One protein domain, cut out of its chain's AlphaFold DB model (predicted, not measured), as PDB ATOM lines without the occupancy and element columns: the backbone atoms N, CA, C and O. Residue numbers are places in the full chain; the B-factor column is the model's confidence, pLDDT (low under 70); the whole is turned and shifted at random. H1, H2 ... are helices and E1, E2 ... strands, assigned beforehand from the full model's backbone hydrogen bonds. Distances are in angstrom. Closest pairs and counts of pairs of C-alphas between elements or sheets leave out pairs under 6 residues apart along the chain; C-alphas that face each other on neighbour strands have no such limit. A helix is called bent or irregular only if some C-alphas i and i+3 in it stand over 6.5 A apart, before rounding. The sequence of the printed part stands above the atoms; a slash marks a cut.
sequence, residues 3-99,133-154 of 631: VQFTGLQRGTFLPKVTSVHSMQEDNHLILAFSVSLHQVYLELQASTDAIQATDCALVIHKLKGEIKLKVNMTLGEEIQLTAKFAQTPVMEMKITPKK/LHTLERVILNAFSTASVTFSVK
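Overview. This is residues 3 to 99 and 133 to 154 of the 631 residues of a protein of Lingula unguis (UniProt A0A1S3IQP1). One long, twisted sheet is bent into an arch, and the single helix H1 is tucked inside the bend, along the strands. The long strands E3 and E4 run through both halves of the arch; E1 and E6 widen one half, while E2, E5 and E7 widen the other. The printed part has 119 residues with seven named strands and one named helix; along the chain E1 to E6 come first, then H1, then E7. It is mostly strand, and the one sheet is branched, its neighbour pairs, E1 and E3, E2 and E3, E3 and E4, E4 and E5, E4 and E6, and E5 and E7, being antiparallel. It is only just loose, close to compact, with a radius of gyration of the C-alphas of 16.6 A, and elongated, with spans of 51 by 31 by 25 A.

Along the chain. E3, residues 28 to 47, is 39.0 A long and bends by 97 degrees at residue 38. E4, residues 54 to 73, is 41.3 A long and bends by 93 degrees at residue 62. E2, residues 16 to 25, spans 25.8 A and bends by 58 degrees at residue 19. E6, residues 90 to 97, spans 22.9 A, and E5, residues 79 to 85, spans 19.5 A. E1, residues 3 to 8, begins at C-alpha 3 (174.852, 202.287, 118.829). H1, residues 133 to 146, is 19.8 A long. E7, residues 148 to 153, ends at C-alpha 153 (165.174, 185.321, 99.625).

Arrangement. E3 and E4 form a hairpin, with N 42 and O 58 at 2.8 A and N 69 and O 31 at 2.8 A. E1, beside residues 42 to 46, and E2, beside residues 28 to 36, lie on one side of E3, with E4 on the other side. N 45 and O 4 are 2.8 A apart; N 30 and O 23 are 2.8 A apart. On the side of E4 away from E3 lie E6, beside residues 56 to 64, with N 92 and O 62 at 2.8 A, and E5, beside residues 66 to 73, with N 68 and O 84 at 2.8 A. E2 E3 E4 E5 is a meander, each strand the antiparallel neighbour of the one before. E7 is an edge strand beside E5, with N 149 and O 83 at 2.8 A. H1 is on the sheet at a height of 5.4 A and runs along the strands, at 1 degrees to E4 on the local plane; it lies only just over E4, with 3 of its 14 C-alphas falling on it. The closest C-alphas of E6 and H1 are those of Ile 95 and Leu 133, 7.1 A apart. Every O i to N i+4 pair of H1 is within hydrogen-bond range. E1 and E5, for instance, are apart.

Size, cuts and confidence. The C-alphas farthest apart, those of Leu 75 and Lys 99, are 51.9 A from each other. Residues 100 to 132 are not printed, and C-alphas 99 and 133 are 14.2 A apart across the cut. Of the links that are printed whole, none is long. The mean pLDDT of the printed part is 83.3; residues 10 to 13, 26 to 27, 49 to 52, 73 to 78, 99 and 154 are under 70.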
ATOM      1  N   VAL A   3     175.021 203.604 118.196       88.06
ATOM      2  CA  VAL A   3     174.852 202.287 118.829       88.06
ATOM      3  C   VAL A   3     175.033 201.211 117.765       88.06
ATOM      4  O   VAL A   3     174.322 201.212 116.763       88.06
ATOM      5  N   GLN A   4     175.970 200.291 117.985       88.44
ATOM      6  CA  GLN A   4     176.263 199.181 117.080       88.44
ATOM      7  C   GLN A   4     176.130 197.855 117.826       88.44
ATOM      8  O   GLN A   4     176.853 197.609 118.784       88.44
ATOM      9  N   PHE A   5     175.241 196.972 117.371       88.62
ATOM     10  CA  PHE A   5     175.187 195.594 117.867       88.62
ATOM     11  C   PHE A   5     176.385 194.813 117.310       88.62
ATOM     12  O   PHE A   5     176.585 194.763 116.096       88.62
ATOM     13  N   THR A   6     177.198 194.233 118.192       85.94
ATOM     14  CA  THR A   6     178.465 193.567 117.846       85.94
ATOM     15  C   THR A   6     178.377 192.042 117.899       85.94
ATOM     16  O   THR A   6     179.173 191.370 117.247       85.94
ATOM     17  N   GLY A   7     177.395 191.474 118.609       79.62
ATOM     18  CA  GLY A   7     177.197 190.025 118.638       79.62
ATOM     19  C   GLY A   7     175.952 189.543 119.386       79.62
ATOM     20  O   GLY A   7     175.327 190.274 120.150       79.62
ATOM     21  N   LEU A   8     175.625 188.267 119.173       82.88
ATOM     22  CA  LEU A   8     174.611 187.507 119.904       82.88
ATOM     23  C   LEU A   8     175.329 186.477 120.789       82.88
ATOM     24  O   LEU A   8     176.116 185.671 120.286       82.88
ATOM     25  N   GLN A   9     175.098 186.501 122.102       74.88
ATOM     26  CA  GLN A   9     175.763 185.578 123.026       74.88
ATOM     27  C   GLN A   9     175.099 184.189 123.027       74.88
ATOM     28  O   GLN A   9     173.920 184.019 122.721       74.88
ATOM     29  N   ARG A  10     175.856 183.157 123.416       52.34
ATOM     30  CA  ARG A  10     175.327 181.788 123.536       52.34
ATOM     31  C   ARG A  10     174.384 181.685 124.736       52.34
ATOM     32  O   ARG A  10     174.779 182.023 125.845       52.34
ATOM     33  N   GLY A  11     173.187 181.141 124.518       57.69
ATOM     34  CA  GLY A  11     172.164 180.961 125.558       57.69
ATOM     35  C   GLY A  11     170.848 181.693 125.284       57.69
ATOM     36  O   GLY A  11     169.890 181.500 126.024       57.69
ATOM     37  N   THR A  12     170.768 182.483 124.210       64.06
ATOM     38  CA  THR A  12     169.517 183.103 123.752       64.06
ATOM     39  C   THR A  12     168.481 182.049 123.359       64.06
ATOM     40  O   THR A  12     168.761 181.191 122.515       64.06
ATOM     41  N   PHE A  13     167.274 182.122 123.917       67.69
ATOM     42  CA  PHE A  13     166.182 181.225 123.531       67.69
ATOM     43  C   PHE A  13     165.580 181.623 122.177       67.69
ATOM     44  O   PHE A  13     165.489 182.805 121.842       67.69
ATOM     45  N   LEU A  14     165.130 180.625 121.408       72.06
ATOM     46  CA  LEU A  14     164.452 180.846 120.129       72.06
ATOM     47  C   LEU A  14     163.135 181.632 120.316       72.06
ATOM     48  O   LEU A  14     162.429 181.412 121.309       72.06
ATOM     49  N   PRO A  15     162.762 182.512 119.366       81.00
ATOM     50  CA  PRO A  15     161.469 183.189 119.380       81.00
ATOM     51  C   PRO A  15     160.316 182.183 119.320       81.00
ATOM     52  O   PRO A  15     160.295 181.290 118.473       81.00
ATOM     53  N   LYS A  16     159.302 182.376 120.165       82.69
ATOM     54  CA  LYS A  16     157.995 181.738 119.982       82.69
ATOM     55  C   LYS A  16     157.151 182.616 119.067       82.69
ATOM     56  O   LYS A  16     156.848 183.753 119.431       82.69
ATOM     57  N   VAL A  17     156.773 182.077 117.911       87.94
ATOM     58  CA  VAL A  17     155.846 182.703 116.958       87.94
ATOM     59  C   VAL A  17     154.452 182.107 117.157       87.94
ATOM     60  O   VAL A  17     154.306 180.888 117.231       87.94
ATOM     61  N   THR A  18     153.430 182.954 117.260       85.25
ATOM     62  CA  THR A  18     152.019 182.561 117.420       85.25
ATOM     63  C   THR A  18     151.104 183.475 116.603       85.25
ATOM     64  O   THR A  18     151.525 184.531 116.135       85.25
ATOM     65  N   SER A  19     149.828 183.101 116.460       85.12
ATOM     66  CA  SER A  19     148.795 183.949 115.834       85.12
ATOM     67  C   SER A  19     149.132 184.391 114.400       85.12
ATOM     68  O   SER A  19     148.853 185.524 114.008       85.12
ATOM     69  N   VAL A  20     149.771 183.501 113.632       87.56
ATOM     70  CA  VAL A  20     150.132 183.747 112.230       87.56
ATOM     71  C   VAL A  20     148.862 183.867 111.394       87.56
ATOM     72  O   VAL A  20     148.038 182.953 111.384       87.56
ATOM     73  N   HIS A  21     148.723 184.977 110.682       83.19
ATOM     74  CA  HIS A  21     147.627 185.232 109.759       83.19
ATOM     75  C   HIS A  21     148.129 185.946 108.498       83.19
ATOM     76  O   HIS A  21     149.174 186.600 108.504       83.19
ATOM     77  N   SER A  22     147.401 185.780 107.396       85.38
ATOM     78  CA  SER A  22     147.740 186.327 106.080       85.38
ATOM     79  C   SER A  22     146.686 187.323 105.614       85.38
ATOM     80  O   SER A  22     145.493 187.025 105.667       85.38
ATOM     81  N   MET A  23     147.130 188.464 105.101       80.38
ATOM     82  CA  MET A  23     146.309 189.483 104.447       80.38
ATOM     83  C   MET A  23     146.903 189.801 103.070       80.38
ATOM     84  O   MET A  23     148.105 189.631 102.860       80.38
ATOM     85  N   GLN A  24     146.077 190.262 102.132       80.12
ATOM     86  CA  GLN A  24     146.522 190.753 100.828       80.12
ATOM     87  C   GLN A  24     146.159 192.237 100.723       80.12
ATOM     88  O   GLN A  24     145.005 192.601 100.931       80.12
ATOM     89  N   GLU A  25     147.150 193.078 100.442       75.69
ATOM     90  CA  GLU A  25     147.054 194.544 100.452       75.69
ATOM     91  C   GLU A  25     147.890 195.075  99.277       75.69
ATOM     92  O   GLU A  25     149.056 194.702  99.136       75.69
ATOM     93  N   ASP A  26     147.288 195.871  98.390       66.62
ATOM     94  CA  ASP A  26     147.926 196.497  97.217       66.62
ATOM     95  C   ASP A  26     148.827 195.563  96.386       66.62
ATOM     96  O   ASP A  26     149.972 195.868  96.064       66.62
ATOM     97  N   ASN A  27     148.293 194.387  96.040       68.88
ATOM     98  CA  ASN A  27     148.980 193.331  95.284       68.88
ATOM     99  C   ASN A  27     150.188 192.678  96.000       68.88
ATOM    100  O   ASN A  27     150.913 191.886  95.398       68.88
ATOM    101  N   HIS A  28     150.374 192.946  97.295       73.06
ATOM    102  CA  HIS A  28     151.356 192.291  98.154       73.06
ATOM    103  C   HIS A  28     150.693 191.300  99.117       73.06
ATOM    104  O   HIS A  28     149.604 191.543  99.638       73.06
ATOM    105  N   LEU A  29     151.393 190.206  99.420       81.31
ATOM    106  CA  LEU A  29     151.053 189.338 100.547       81.31
ATOM    107  C   LEU A  29     151.682 189.917 101.822       81.31
ATOM    108  O   LEU A  29     152.868 190.241 101.847       81.31
ATOM    109  N   ILE A  30     150.904 190.021 102.893       87.06
ATOM    110  CA  ILE A  30     151.379 190.416 104.219       87.06
ATOM    111  C   ILE A  30     151.099 189.273 105.184       87.06
ATOM    112  O   ILE A  30     149.954 188.860 105.367       87.06
ATOM    113  N   LEU A  31     152.153 188.769 105.820       89.12
ATOM    114  CA  LEU A  31     152.042 187.832 106.932       89.12
ATOM    115  C   LEU A  31     152.206 188.610 108.234       89.12
ATOM    116  O   LEU A  31     153.212 189.291 108.431       89.12
ATOM    117  N   ALA A  32     151.228 188.516 109.123       90.19
ATOM    118  CA  ALA A  32     151.249 189.154 110.430       90.19
ATOM    119  C   ALA A  32     151.247 188.082 111.525       90.19
ATOM    120  O   ALA A  32     150.539 187.078 111.433       90.19
ATOM    121  N   PHE A  33     152.102 188.244 112.534       91.12
ATOM    122  CA  PHE A  33     152.277 187.242 113.585       91.12
ATOM    123  C   PHE A  33     152.786 187.848 114.892       91.12
ATOM    124  O   PHE A  33     153.581 188.786 114.912       91.12
ATOM    125  N   SER A  34     152.352 187.271 116.010       91.56
ATOM    126  CA  SER A  34     152.853 187.621 117.338       91.56
ATOM    127  C   SER A  34     154.182 186.918 117.605       91.56
ATOM    128  O   SER A  34     154.280 185.697 117.485       91.56
ATOM    129  N   VAL A  35     155.194 187.675 118.019       91.69
ATOM    130  CA  VAL A  35     156.483 187.151 118.483       91.69
ATOM    131  C   VAL A  35     156.591 187.323 119.991       91.69
ATOM    132  O   VAL A  35     156.238 188.369 120.539       91.69
ATOM    133  N   SER A  36     157.136 186.312 120.669       89.31
ATOM    134  CA  SER A  36     157.647 186.461 122.029       89.31
ATOM    135  C   SER A  36     159.032 185.834 122.202       89.31
ATOM    136  O   SER A  36     159.226 184.640 121.972       89.31
ATOM    137  N   LEU A  37     159.993 186.647 122.641       87.31
ATOM    138  CA  LEU A  37     161.334 186.228 123.050       87.31
ATOM    139  C   LEU A  37     161.502 186.437 124.557       87.31
ATOM    140  O   LEU A  37     160.896 187.338 125.140       87.31
ATOM    141  N   HIS A  38     162.332 185.603 125.178       86.50
ATOM    142  CA  HIS A  38     162.669 185.684 126.597       86.50
ATOM    143  C   HIS A  38     164.165 185.389 126.764       86.50
ATOM    144  O   HIS A  38     164.662 184.451 126.146       86.50
ATOM    145  N   GLN A  39     164.858 186.172 127.594       85.81
ATOM    146  CA  GLN A  39     166.305 186.071 127.851       85.81
ATOM    147  C   GLN A  39     167.156 186.020 126.560       85.81
ATOM    148  O   GLN A  39     167.788 185.013 126.233       85.81
ATOM    149  N   VAL A  40     167.157 187.125 125.810       85.50
ATOM    150  CA  VAL A  40     168.070 187.355 124.676       85.50
ATOM    151  C   VAL A  40     169.275 188.148 125.179       85.50
ATOM    152  O   VAL A  40     169.110 189.175 125.831       85.50
ATOM    153  N   TYR A  41     170.480 187.679 124.869       86.62
ATOM    154  CA  TYR A  41     171.748 188.245 125.318       86.62
ATOM    155  C   TYR A  41     172.520 188.785 124.110       86.62
ATOM    156  O   TYR A  41     172.885 188.029 123.207       86.62
ATOM    157  N   LEU A  42     172.742 190.095 124.086       89.06
ATOM    158  CA  LEU A  42     173.355 190.839 122.991       89.06
ATOM    159  C   LEU A  42     174.594 191.584 123.488       89.06
ATOM    160  O   LEU A  42     174.639 192.074 124.618       89.06
ATOM    161  N   GLU A  43     175.585 191.708 122.615       89.69
ATOM    162  CA  GLU A  43     176.720 192.608 122.799       89.69
ATOM    163  C   GLU A  43     176.528 193.829 121.900       89.69
ATOM    164  O   GLU A  43     176.087 193.700 120.751       89.69
ATOM    165  N   LEU A  44     176.829 195.018 122.421       91.88
ATOM    166  CA  LEU A  44     176.785 196.259 121.657       91.88
ATOM    167  C   LEU A  44     177.897 197.218 122.074       91.88
ATOM    168  O   LEU A  44     178.392 197.161 123.198       91.88
ATOM    169  N   GLN A  45     178.239 198.127 121.172       88.94
ATOM    170  CA  GLN A  45     179.104 199.273 121.415       88.94
ATOM    171  C   GLN A  45     178.280 200.557 121.341       88.94
ATOM    172  O   GLN A  45     177.492 200.745 120.410       88.94
ATOM    173  N   ALA A  46     178.456 201.428 122.333       86.44
ATOM    174  CA  ALA A  46     177.811 202.733 122.411       86.44
ATOM    175  C   ALA A  46     178.873 203.841 122.411       86.44
ATOM    176  O   ALA A  46     179.768 203.851 123.255       86.44
ATOM    177  N   SER A  47     178.762 204.778 121.472       82.94
ATOM    178  CA  SER A  47     179.665 205.926 121.309       82.94
ATOM    179  C   SER A  47     178.854 207.206 121.423       82.94
ATOM    180  O   SER A  47     177.940 207.406 120.625       82.94
ATOM    181  N   THR A  48     179.165 208.101 122.358       76.38
ATOM    182  CA  THR A  48     178.654 209.484 122.308       76.38
ATOM    183  C   THR A  48     179.267 210.205 121.110       76.38
ATOM    184  O   THR A  48     178.519 210.608 120.212       76.38
ATOM    185  N   ASP A  49     180.602 210.202 121.067       69.31
ATOM    186  CA  ASP A  49     181.468 210.754 120.023       69.31
ATOM    187  C   ASP A  49     182.215 209.652 119.250       69.31
ATOM    188  O   ASP A  49     182.392 208.532 119.729       69.31
ATOM    189  N   ALA A  50     182.706 209.979 118.051       59.50
ATOM    190  CA  ALA A  50     183.293 209.018 117.105       59.50
ATOM    191  C   ALA A  50     184.683 208.453 117.489       59.50
ATOM    192  O   ALA A  50     185.259 207.687 116.721       59.50
ATOM    193  N   ILE A  51     185.242 208.851 118.637       62.50
ATOM    194  CA  ILE A  51     186.620 208.526 119.053       62.50
ATOM    195  C   ILE A  51     186.650 207.447 120.147       62.50
ATOM    196  O   ILE A  51     187.619 206.695 120.237       62.50
ATOM    197  N   GLN A  52     185.606 207.355 120.980       68.44
ATOM    198  CA  GLN A  52     185.571 206.457 122.138       68.44
ATOM    199  C   GLN A  52     184.231 205.721 122.203       68.44
ATOM    200  O   GLN A  52     183.168 206.345 122.227       68.44
ATOM    201  N   ALA A  53     184.291 204.388 122.213       81.25
ATOM    202  CA  ALA A  53     183.138 203.500 122.298       81.25
ATOM    203  C   ALA A  53     183.202 202.676 123.589       81.25
ATOM    204  O   ALA A  53     184.242 202.106 123.918       81.25
ATOM    205  N   THR A  54     182.080 202.591 124.300       84.75
ATOM    206  CA  THR A  54     181.908 201.737 125.480       84.75
ATOM    207  C   THR A  54     181.279 200.410 125.063       84.75
ATOM    208  O   THR A  54     180.206 200.402 124.456       84.75
ATOM    209  N   ASP A  55     181.916 199.291 125.412       89.06
ATOM    210  CA  ASP A  55     181.312 197.963 125.287       89.06
ATOM    211  C   ASP A  55     180.216 197.773 126.349       89.06
ATOM    212  O   ASP A  55     180.454 197.929 127.548       89.06
ATOM    213  N   CYS A  56     179.028 197.344 125.934       88.88
ATOM    214  CA  CYS A  56     177.903 197.039 126.815       88.88
ATOM    215  C   CYS A  56     177.371 195.624 126.567       88.88
ATOM    216  O   CYS A  56     177.254 195.158 125.431       88.88
ATOM    217  N   ALA A  57     176.976 194.956 127.649       89.81
ATOM    218  CA  ALA A  57     176.093 193.800 127.595       89.81
ATOM    219  C   ALA A  57     174.633 194.276 127.672       89.81
ATOM    220  O   ALA A  57     174.271 195.058 128.556       89.81
ATOM    221  N   LEU A  58     173.796 193.787 126.760       91.25
ATOM    222  CA  LEU A  58     172.353 194.013 126.727       91.25
ATOM    223  C   LEU A  58     171.640 192.679 126.966       91.25
ATOM    224  O   LEU A  58     171.820 191.724 126.212       91.25
ATOM    225  N   VAL A  59     170.793 192.624 127.990       90.56
ATOM    226  CA  VAL A  59     169.920 191.479 128.262       90.56
ATOM    227  C   VAL A  59     168.477 191.907 128.055       90.56
ATOM    228  O   VAL A  59     167.948 192.699 128.828       90.56
ATOM    229  N   ILE A  60     167.820 191.371 127.031       91.19
ATOM    230  CA  ILE A  60     166.382 191.540 126.818       91.19
ATOM    231  C   ILE A  60     165.684 190.376 127.528       91.19
ATOM    232  O   ILE A  60     165.604 189.258 127.013       91.19
ATOM    233  N   HIS A  61     165.198 190.629 128.742       87.56
ATOM    234  CA  HIS A  61     164.506 189.636 129.561       87.56
ATOM    235  C   HIS A  61     163.195 189.179 128.914       87.56
ATOM    236  O   HIS A  61     162.884 187.984 128.954       87.56
ATOM    237  N   LYS A  62     162.464 190.101 128.273       89.75
ATOM    238  CA  LYS A  62     161.231 189.820 127.528       89.75
ATOM    239  C   LYS A  62     161.086 190.783 126.351       89.75
ATOM    240  O   LYS A  62     161.271 191.982 126.512       89.75
ATOM    241  N   LEU A  63     160.698 190.270 125.188       91.75
ATOM    242  CA  LEU A  63     160.255 191.076 124.047       91.75
ATOM    243  C   LEU A  63     158.973 190.466 123.493       91.75
ATOM    244  O   LEU A  63     158.957 189.279 123.165       91.75
ATOM    245  N   LYS A  64     157.900 191.255 123.403       92.38
ATOM    246  CA  LYS A  64     156.614 190.843 122.827       92.38
ATOM    247  C   LYS A  64     156.071 191.911 121.889       92.38
ATOM    248  O   LYS A  64     155.999 193.077 122.258       92.38
ATOM    249  N   GLY A  65     155.633 191.504 120.706       92.44
ATOM    250  CA  GLY A  65     155.003 192.400 119.742       92.44
ATOM    251  C   GLY A  65     154.487 191.649 118.522       92.44
ATOM    252  O   GLY A  65     154.847 190.495 118.293       92.44
ATOM    253  N   GLU A  66     153.641 192.311 117.746       93.38
ATOM    254  CA  GLU A  66     153.213 191.835 116.435       93.38
ATOM    255  C   GLU A  66     154.207 192.305 115.368       93.38
ATOM    256  O   GLU A  66     154.556 193.486 115.323       93.38
ATOM    257  N   ILE A  67     154.657 191.394 114.507       93.12
ATOM    258  CA  ILE A  67     155.468 191.700 113.327       93.12
ATOM    259  C   ILE A  67     154.587 191.571 112.086       93.12
ATOM    260  O   ILE A  67     153.912 190.558 111.906       93.12
ATOM    261  N   LYS A  68     154.634 192.585 111.217       91.50
ATOM    262  CA  LYS A  68     154.129 192.534 109.843       91.50
ATOM    263  C   LYS A  68     155.304 192.294 108.896       91.50
ATOM    264  O   LYS A  68     156.243 193.087 108.838       91.50
ATOM    265  N   LEU A  69     155.231 191.193 108.159       91.50
ATOM    266  CA  LEU A  69     156.172 190.762 107.136       91.50
ATOM    267  C   LEU A  69     155.528 190.985 105.764       91.50
ATOM    268  O   LEU A  69     154.675 190.204 105.340       91.50
ATOM    269  N   LYS A  70     155.914 192.066 105.084       87.81
ATOM    270  CA  LYS A  70     155.472 192.353 103.715       87.81
ATOM    271  C   LYS A  70     156.298 191.523 102.732       87.81
ATOM    272  O   LYS A  70     157.527 191.544 102.785       87.81
ATOM    273  N   VAL A  71     155.615 190.802 101.849       86.62
ATOM    274  CA  VAL A  71     156.195 189.941 100.817       86.62
ATOM    275  C   VAL A  71     156.096 190.658  99.471       86.62
ATOM    276  O   VAL A  71     155.007 190.855  98.931       86.62
ATOM    277  N   ASN A  72     157.244 191.039  98.918       79.00
ATOM    278  CA  ASN A  72     157.361 191.616  97.584       79.00
ATOM    279  C   ASN A  72     157.891 190.530  96.639       79.00
ATOM    280  O   ASN A  72     159.059 190.147  96.715       79.00
ATOM    281  N   MET A  73     157.037 190.023  95.751       68.94
ATOM    282  CA  MET A  73     157.448 189.082  94.709       68.94
ATOM    283  C   MET A  73     157.890 189.872  93.476       68.94
ATOM    284  O   MET A  73     157.072 190.548  92.856       68.94
ATOM    285  N   THR A  74     159.173 189.798  93.118       64.12
ATOM    286  CA  THR A  74     159.647 190.287  91.813       64.12
ATOM    287  C   THR A  74     159.501 189.188  90.759       64.12
ATOM    288  O   THR A  74     159.472 187.998  91.088       64.12
ATOM    289  N   LEU A  75     159.381 189.567  89.483       55.84
ATOM    290  CA  LEU A  75     159.168 188.605  88.403       55.84
ATOM    291  C   LEU A  75     160.462 187.814  88.120       55.84
ATOM    292  O   LEU A  75     161.352 188.282  87.420       55.84
ATOM    293  N   GLY A  76     160.553 186.604  88.674       55.44
ATOM    294  CA  GLY A  76     161.528 185.578  88.285       55.44
ATOM    295  C   GLY A  76     162.807 185.456  89.123       55.44
ATOM    296  O   GLY A  76     163.391 184.375  89.116       55.44
ATOM    297  N   GLU A  77     163.235 186.484  89.867       62.38
ATOM    298  CA  GLU A  77     164.582 186.477  90.480       62.38
ATOM    299  C   GLU A  77     164.620 186.428  92.018       62.38
ATOM    300  O   GLU A  77     165.445 185.695  92.575       62.38
ATOM    301  N   GLU A  78     163.764 187.172  92.734       68.88
ATOM    302  CA  GLU A  78     163.865 187.259  94.200       68.88
ATOM    303  C   GLU A  78     162.543 187.616  94.910       68.88
ATOM    304  O   GLU A  78     161.778 188.475  94.460       68.88
ATOM    305  N   ILE A  79     162.284 186.979  96.060       79.06
ATOM    306  CA  ILE A  79     161.267 187.434  97.013       79.06
ATOM    307  C   ILE A  79     161.969 188.342  98.020       79.06
ATOM    308  O   ILE A  79     162.801 187.886  98.804       79.06
ATOM    309  N   GLN A  80     161.615 189.623  98.031       82.31
ATOM    310  CA  GLN A  80     162.051 190.537  99.080       82.31
ATOM    311  C   GLN A  80     161.048 190.490 100.234       82.31
ATOM    312  O   GLN A  80     159.847 190.693 100.048       82.31
ATOM    313  N   LEU A  81     161.551 190.203 101.429       87.56
ATOM    314  CA  LEU A  81     160.779 190.109 102.660       87.56
ATOM    315  C   LEU A  81     161.124 191.295 103.558       87.56
ATOM    316  O   LEU A  81     162.253 191.409 104.024       87.56
ATOM    317  N   THR A  82     160.156 192.174 103.816       89.69
ATOM    318  CA  THR A  82     160.326 193.337 104.700       89.69
ATOM    319  C   THR A  82     159.576 193.111 106.006       89.69
ATOM    320  O   THR A  82     158.351 193.227 106.060       89.69
ATOM    321  N   ALA A  83     160.313 192.796 107.070       91.25
ATOM    322  CA  ALA A  83     159.785 192.664 108.424       91.25
ATOM    323  C   ALA A  83     159.806 194.016 109.150       91.25
ATOM    324  O   ALA A  83     160.828 194.698 109.154       91.25
ATOM    325  N   LYS A  84     158.708 194.384 109.813       92.00
ATOM    326  CA  LYS A  84     158.655 195.490 110.785       92.00
ATOM    327  C   LYS A  84     157.712 195.139 111.931       92.00
ATOM    328  O   LYS A  84     156.761 194.381 111.729       92.00
ATOM    329  N   PHE A  85     157.919 195.709 113.115       93.00
ATOM    330  CA  PHE A  85     156.877 195.664 114.141       93.00
ATOM    331  C   PHE A  85     155.647 196.472 113.686       93.00
ATOM    332  O   PHE A  85     155.769 197.494 113.009       93.00
ATOM    333  N   ALA A  86     154.448 195.985 114.009       89.56
ATOM    334  CA  ALA A  86     153.184 196.642 113.671       89.56
ATOM    335  C   ALA A  86     152.869 197.827 114.602       89.56
ATOM    336  O   ALA A  86     152.156 198.749 114.216       89.56
ATOM    337  N   GLN A  87     153.393 197.770 115.829       89.88
ATOM    338  CA  GLN A  87     153.248 198.728 116.927       89.88
ATOM    339  C   GLN A  87     154.545 198.683 117.758       89.88
ATOM    340  O   GLN A  87     155.251 197.675 117.701       89.88
ATOM    341  N   THR A  88     154.852 199.709 118.564       89.00
ATOM    342  CA  THR A  88     155.989 199.659 119.508       89.00
ATOM    343  C   THR A  88     155.911 198.392 120.375       89.00
ATOM    344  O   THR A  88     154.907 198.194 121.064       89.00
ATOM    345  N   PRO A  89     156.931 197.512 120.350       92.81
ATOM    346  CA  PRO A  89     156.870 196.251 121.070       92.81
ATOM    347  C   PRO A  89     157.099 196.448 122.574       92.81
ATOM    348  O   PRO A  89     157.877 197.296 123.008       92.81
ATOM    349  N   VAL A  90     156.467 195.597 123.382       92.19
ATOM    350  CA  VAL A  90     156.689 195.534 124.830       92.19
ATOM    351  C   VAL A  90     158.043 194.871 125.080       92.19
ATOM    352  O   VAL A  90     158.174 193.648 124.961       92.19
ATOM    353  N   MET A  91     159.045 195.682 125.418       91.88
ATOM    354  CA  MET A  91     160.400 195.243 125.741       91.88
ATOM    355  C   MET A  91     160.715 195.472 127.223       91.88
ATOM    356  O   MET A  91     160.513 196.559 127.751       91.88
ATOM    357  N   GLU A  92     161.261 194.449 127.873       91.94
ATOM    358  CA  GLU A  92     161.875 194.510 129.201       91.94
ATOM    359  C   GLU A  92     163.351 194.155 129.031       91.94
ATOM    360  O   GLU A  92     163.678 193.021 128.663       91.94
ATOM    361  N   MET A  93     164.244 195.115 129.276       92.19
ATOM    362  CA  MET A  93     165.683 194.935 129.099       92.19
ATOM    363  C   MET A  93     166.506 195.515 130.248       92.19
ATOM    364  O   MET A  93     166.036 196.337 131.028       92.19
ATOM    365  N   LYS A  94     167.759 195.070 130.333       91.00
ATOM    366  CA  LYS A  94     168.792 195.599 131.217       91.00
ATOM    367  C   LYS A  94     170.077 195.790 130.421       91.00
ATOM    368  O   LYS A  94     170.511 194.881 129.714       91.00
ATOM    369  N   ILE A  95     170.703 196.948 130.587       92.31
ATOM    370  CA  ILE A  95     172.007 197.272 130.002       92.31
ATOM    371  C   ILE A  95     173.049 197.262 131.121       92.31
ATOM    372  O   ILE A  95     172.757 197.603 132.269       92.31
ATOM    373  N   THR A  96     174.264 196.809 130.834       88.88
ATOM    374  CA  THR A  96     175.383 196.837 131.781       88.88
ATOM    375  C   THR A  96     176.675 197.129 131.013       88.88
ATOM    376  O   THR A  96     177.055 196.313 130.169       88.88
ATOM    377  N   PRO A  97     177.347 198.270 131.259       87.38
ATOM    378  CA  PRO A  97     178.630 198.558 130.631       87.38
ATOM    379  C   PRO A  97     179.681 197.561 131.129       87.38
ATOM    380  O   PRO A  97     179.752 197.259 132.324       87.38
ATOM    381  N   LYS A  98     180.497 197.035 130.214       83.31
ATOM    382  CA  LYS A  98     181.666 196.228 130.566       83.31
ATOM    383  C   LYS A  98     182.732 197.191 131.092       83.31
ATOM    384  O   LYS A  98     183.121 198.118 130.386       83.31
ATOM    385  N   LYS A  99     183.204 196.999 132.327       66.62
ATOM    386  CA  LYS A  99     184.352 197.766 132.830       66.62
ATOM    387  C   LYS A  99     185.590 197.394 132.017       66.62
ATOM    388  O   LYS A  99     185.952 196.223 131.962       66.62
ATOM    389  N   LEU A 133     172.849 205.607 130.369       84.44
ATOM    390  CA  LEU A 133     172.084 204.382 130.187       84.44
ATOM    391  C   LEU A 133     170.612 204.665 129.855       84.44
ATOM    392  O   LEU A 133     170.019 203.880 129.120       84.44
ATOM    393  N   HIS A 134     170.032 205.780 130.316       87.25
ATOM    394  CA  HIS A 134     168.640 206.117 130.012       87.25
ATOM    395  C   HIS A 134     168.472 206.568 128.549       87.25
ATOM    396  O   HIS A 134     167.521 206.159 127.874       87.25
ATOM    397  N   THR A 135     169.401 207.370 128.026       87.75
ATOM    398  CA  THR A 135     169.459 207.723 126.598       87.75
ATOM    399  C   THR A 135     169.773 206.502 125.734       87.75
ATOM    400  O   THR A 135     169.139 206.319 124.694       87.75
ATOM    401  N   LEU A 136     170.674 205.618 126.176       88.50
ATOM    402  CA  LEU A 136     170.978 204.361 125.483       88.50
ATOM    403  C   LEU A 136     169.758 203.427 125.408       88.50
ATOM    404  O   LEU A 136     169.447 202.916 124.330       88.50
ATOM    405  N   GLU A 137     169.011 203.274 126.503       90.50
ATOM    406  CA  GLU A 137     167.755 202.518 126.541       90.50
ATOM    407  C   GLU A 137     166.713 203.101 125.572       90.50
ATOM    408  O   GLU A 137     166.157 202.368 124.750       90.50
ATOM    409  N   ARG A 138     166.503 204.428 125.586       89.25
ATOM    410  CA  ARG A 138     165.590 205.115 124.648       89.25
ATOM    411  C   ARG A 138     165.976 204.900 123.185       89.25
ATOM    412  O   ARG A 138     165.095 204.672 122.359       89.25
ATOM    413  N   VAL A 139     167.267 204.962 122.852       90.56
ATOM    414  CA  VAL A 139     167.744 204.752 121.475       90.56
ATOM    415  C   VAL A 139     167.522 203.305 121.024       90.56
ATOM    416  O   VAL A 139     167.083 203.094 119.895       90.56
ATOM    417  N   ILE A 140     167.719 202.318 121.903       90.31
ATOM    418  CA  ILE A 140     167.433 200.907 121.599       90.31
ATOM    419  C   ILE A 140     165.920 200.668 121.443       90.31
ATOM    420  O   ILE A 140     165.509 200.046 120.463       90.31
ATOM    421  N   LEU A 141     165.073 201.213 122.328       88.88
ATOM    422  CA  LEU A 141     163.607 201.135 122.197       88.88
ATOM    423  C   LEU A 141     163.109 201.757 120.885       88.88
ATOM    424  O   LEU A 141     162.258 201.175 120.205       88.88
ATOM    425  N   ASN A 142     163.646 202.922 120.511       88.88
ATOM    426  CA  ASN A 142     163.288 203.597 119.268       88.88
ATOM    427  C   ASN A 142     163.738 202.787 118.042       88.88
ATOM    428  O   ASN A 142     162.946 202.581 117.123       88.88
ATOM    429  N   ALA A 143     164.963 202.251 118.055       87.88
ATOM    430  CA  ALA A 143     165.468 201.389 116.986       87.88
ATOM    431  C   ALA A 143     164.576 200.152 116.785       87.88
ATOM    432  O   ALA A 143     164.145 199.890 115.666       87.88
ATOM    433  N   PHE A 144     164.204 199.437 117.853       86.25
ATOM    434  CA  PHE A 144     163.293 198.287 117.746       86.25
ATOM    435  C   PHE A 144     161.853 198.666 117.356       86.25
ATOM    436  O   PHE A 144     161.160 197.846 116.763       86.25
ATOM    437  N   SER A 145     161.400 199.887 117.657       86.19
ATOM    438  CA  SER A 145     160.068 200.374 117.258       86.19
ATOM    439  C   SER A 145     159.993 200.821 115.795       86.19
ATOM    440  O   SER A 145     158.922 200.753 115.196       86.19
ATOM    441  N   THR A 146     161.103 201.298 115.224       86.19
ATOM    442  CA  THR A 146     161.141 201.935 113.893       86.19
ATOM    443  C   THR A 146     161.850 201.112 112.818       86.19
ATOM    444  O   THR A 146     161.631 201.360 111.633       86.19
ATOM    445  N   ALA A 147     162.665 200.120 113.191       87.88
ATOM    446  CA  ALA A 147     163.395 199.297 112.235       87.88
ATOM    447  C   ALA A 147     162.460 198.479 111.329       87.88
ATOM    448  O   ALA A 147     161.693 197.623 111.781       87.88
ATOM    449  N   SER A 148     162.612 198.685 110.021       88.25
ATOM    450  CA  SER A 148     162.234 197.723 108.994       88.25
ATOM    451  C   SER A 148     163.480 196.965 108.529       88.25
ATOM    452  O   SER A 148     164.491 197.557 108.156       88.25
ATOM    453  N   VAL A 149     163.417 195.635 108.554       86.50
ATOM    454  CA  VAL A 149     164.479 194.753 108.061       86.50
ATOM    455  C   VAL A 149     163.997 194.128 106.760       86.50
ATOM    456  O   VAL A 149     163.145 193.241 106.771       86.50
ATOM    457  N   THR A 150     164.536 194.602 105.637       85.62
ATOM    458  CA  THR A 150     164.348 193.960 104.332       85.62
ATOM    459  C   THR A 150     165.463 192.953 104.098       85.62
ATOM    460  O   THR A 150     166.639 193.301 104.182       85.62
ATOM    461  N   PHE A 151     165.094 191.717 103.780       78.50
ATOM    462  CA  PHE A 151     166.018 190.656 103.403       78.50
ATOM    463  C   PHE A 151     165.543 189.952 102.132       78.50
ATOM    464  O   PHE A 151     164.350 189.751 101.904       78.50
ATOM    465  N   SER A 152     166.507 189.606 101.288       75.62
ATOM    466  CA  SER A 152     166.286 188.973  99.994       75.62
ATOM    467  C   SER A 152     166.332 187.455 100.119       75.62
ATOM    468  O   SER A 152     167.325 186.894 100.581       75.62
ATOM    469  N   VAL A 153     165.268 186.782  99.682       73.31
ATOM    470  CA  VAL A 153     165.174 185.321  99.625       73.31
ATOM    471  C   VAL A 153     164.943 184.906  98.178       73.31
ATOM    472  O   VAL A 153     163.859 185.101  97.626       73.31
ATOM    473  N   LYS A 154     165.950 184.291  97.552       61.81
ATOM    474  CA  LYS A 154     165.786 183.703  96.216       61.81
ATOM    475  C   LYS A 154     164.849 182.499  96.313       61.81
ATOM    476  O   LYS A 154     165.198 181.531  96.995       61.81
TER     477      LYS A 154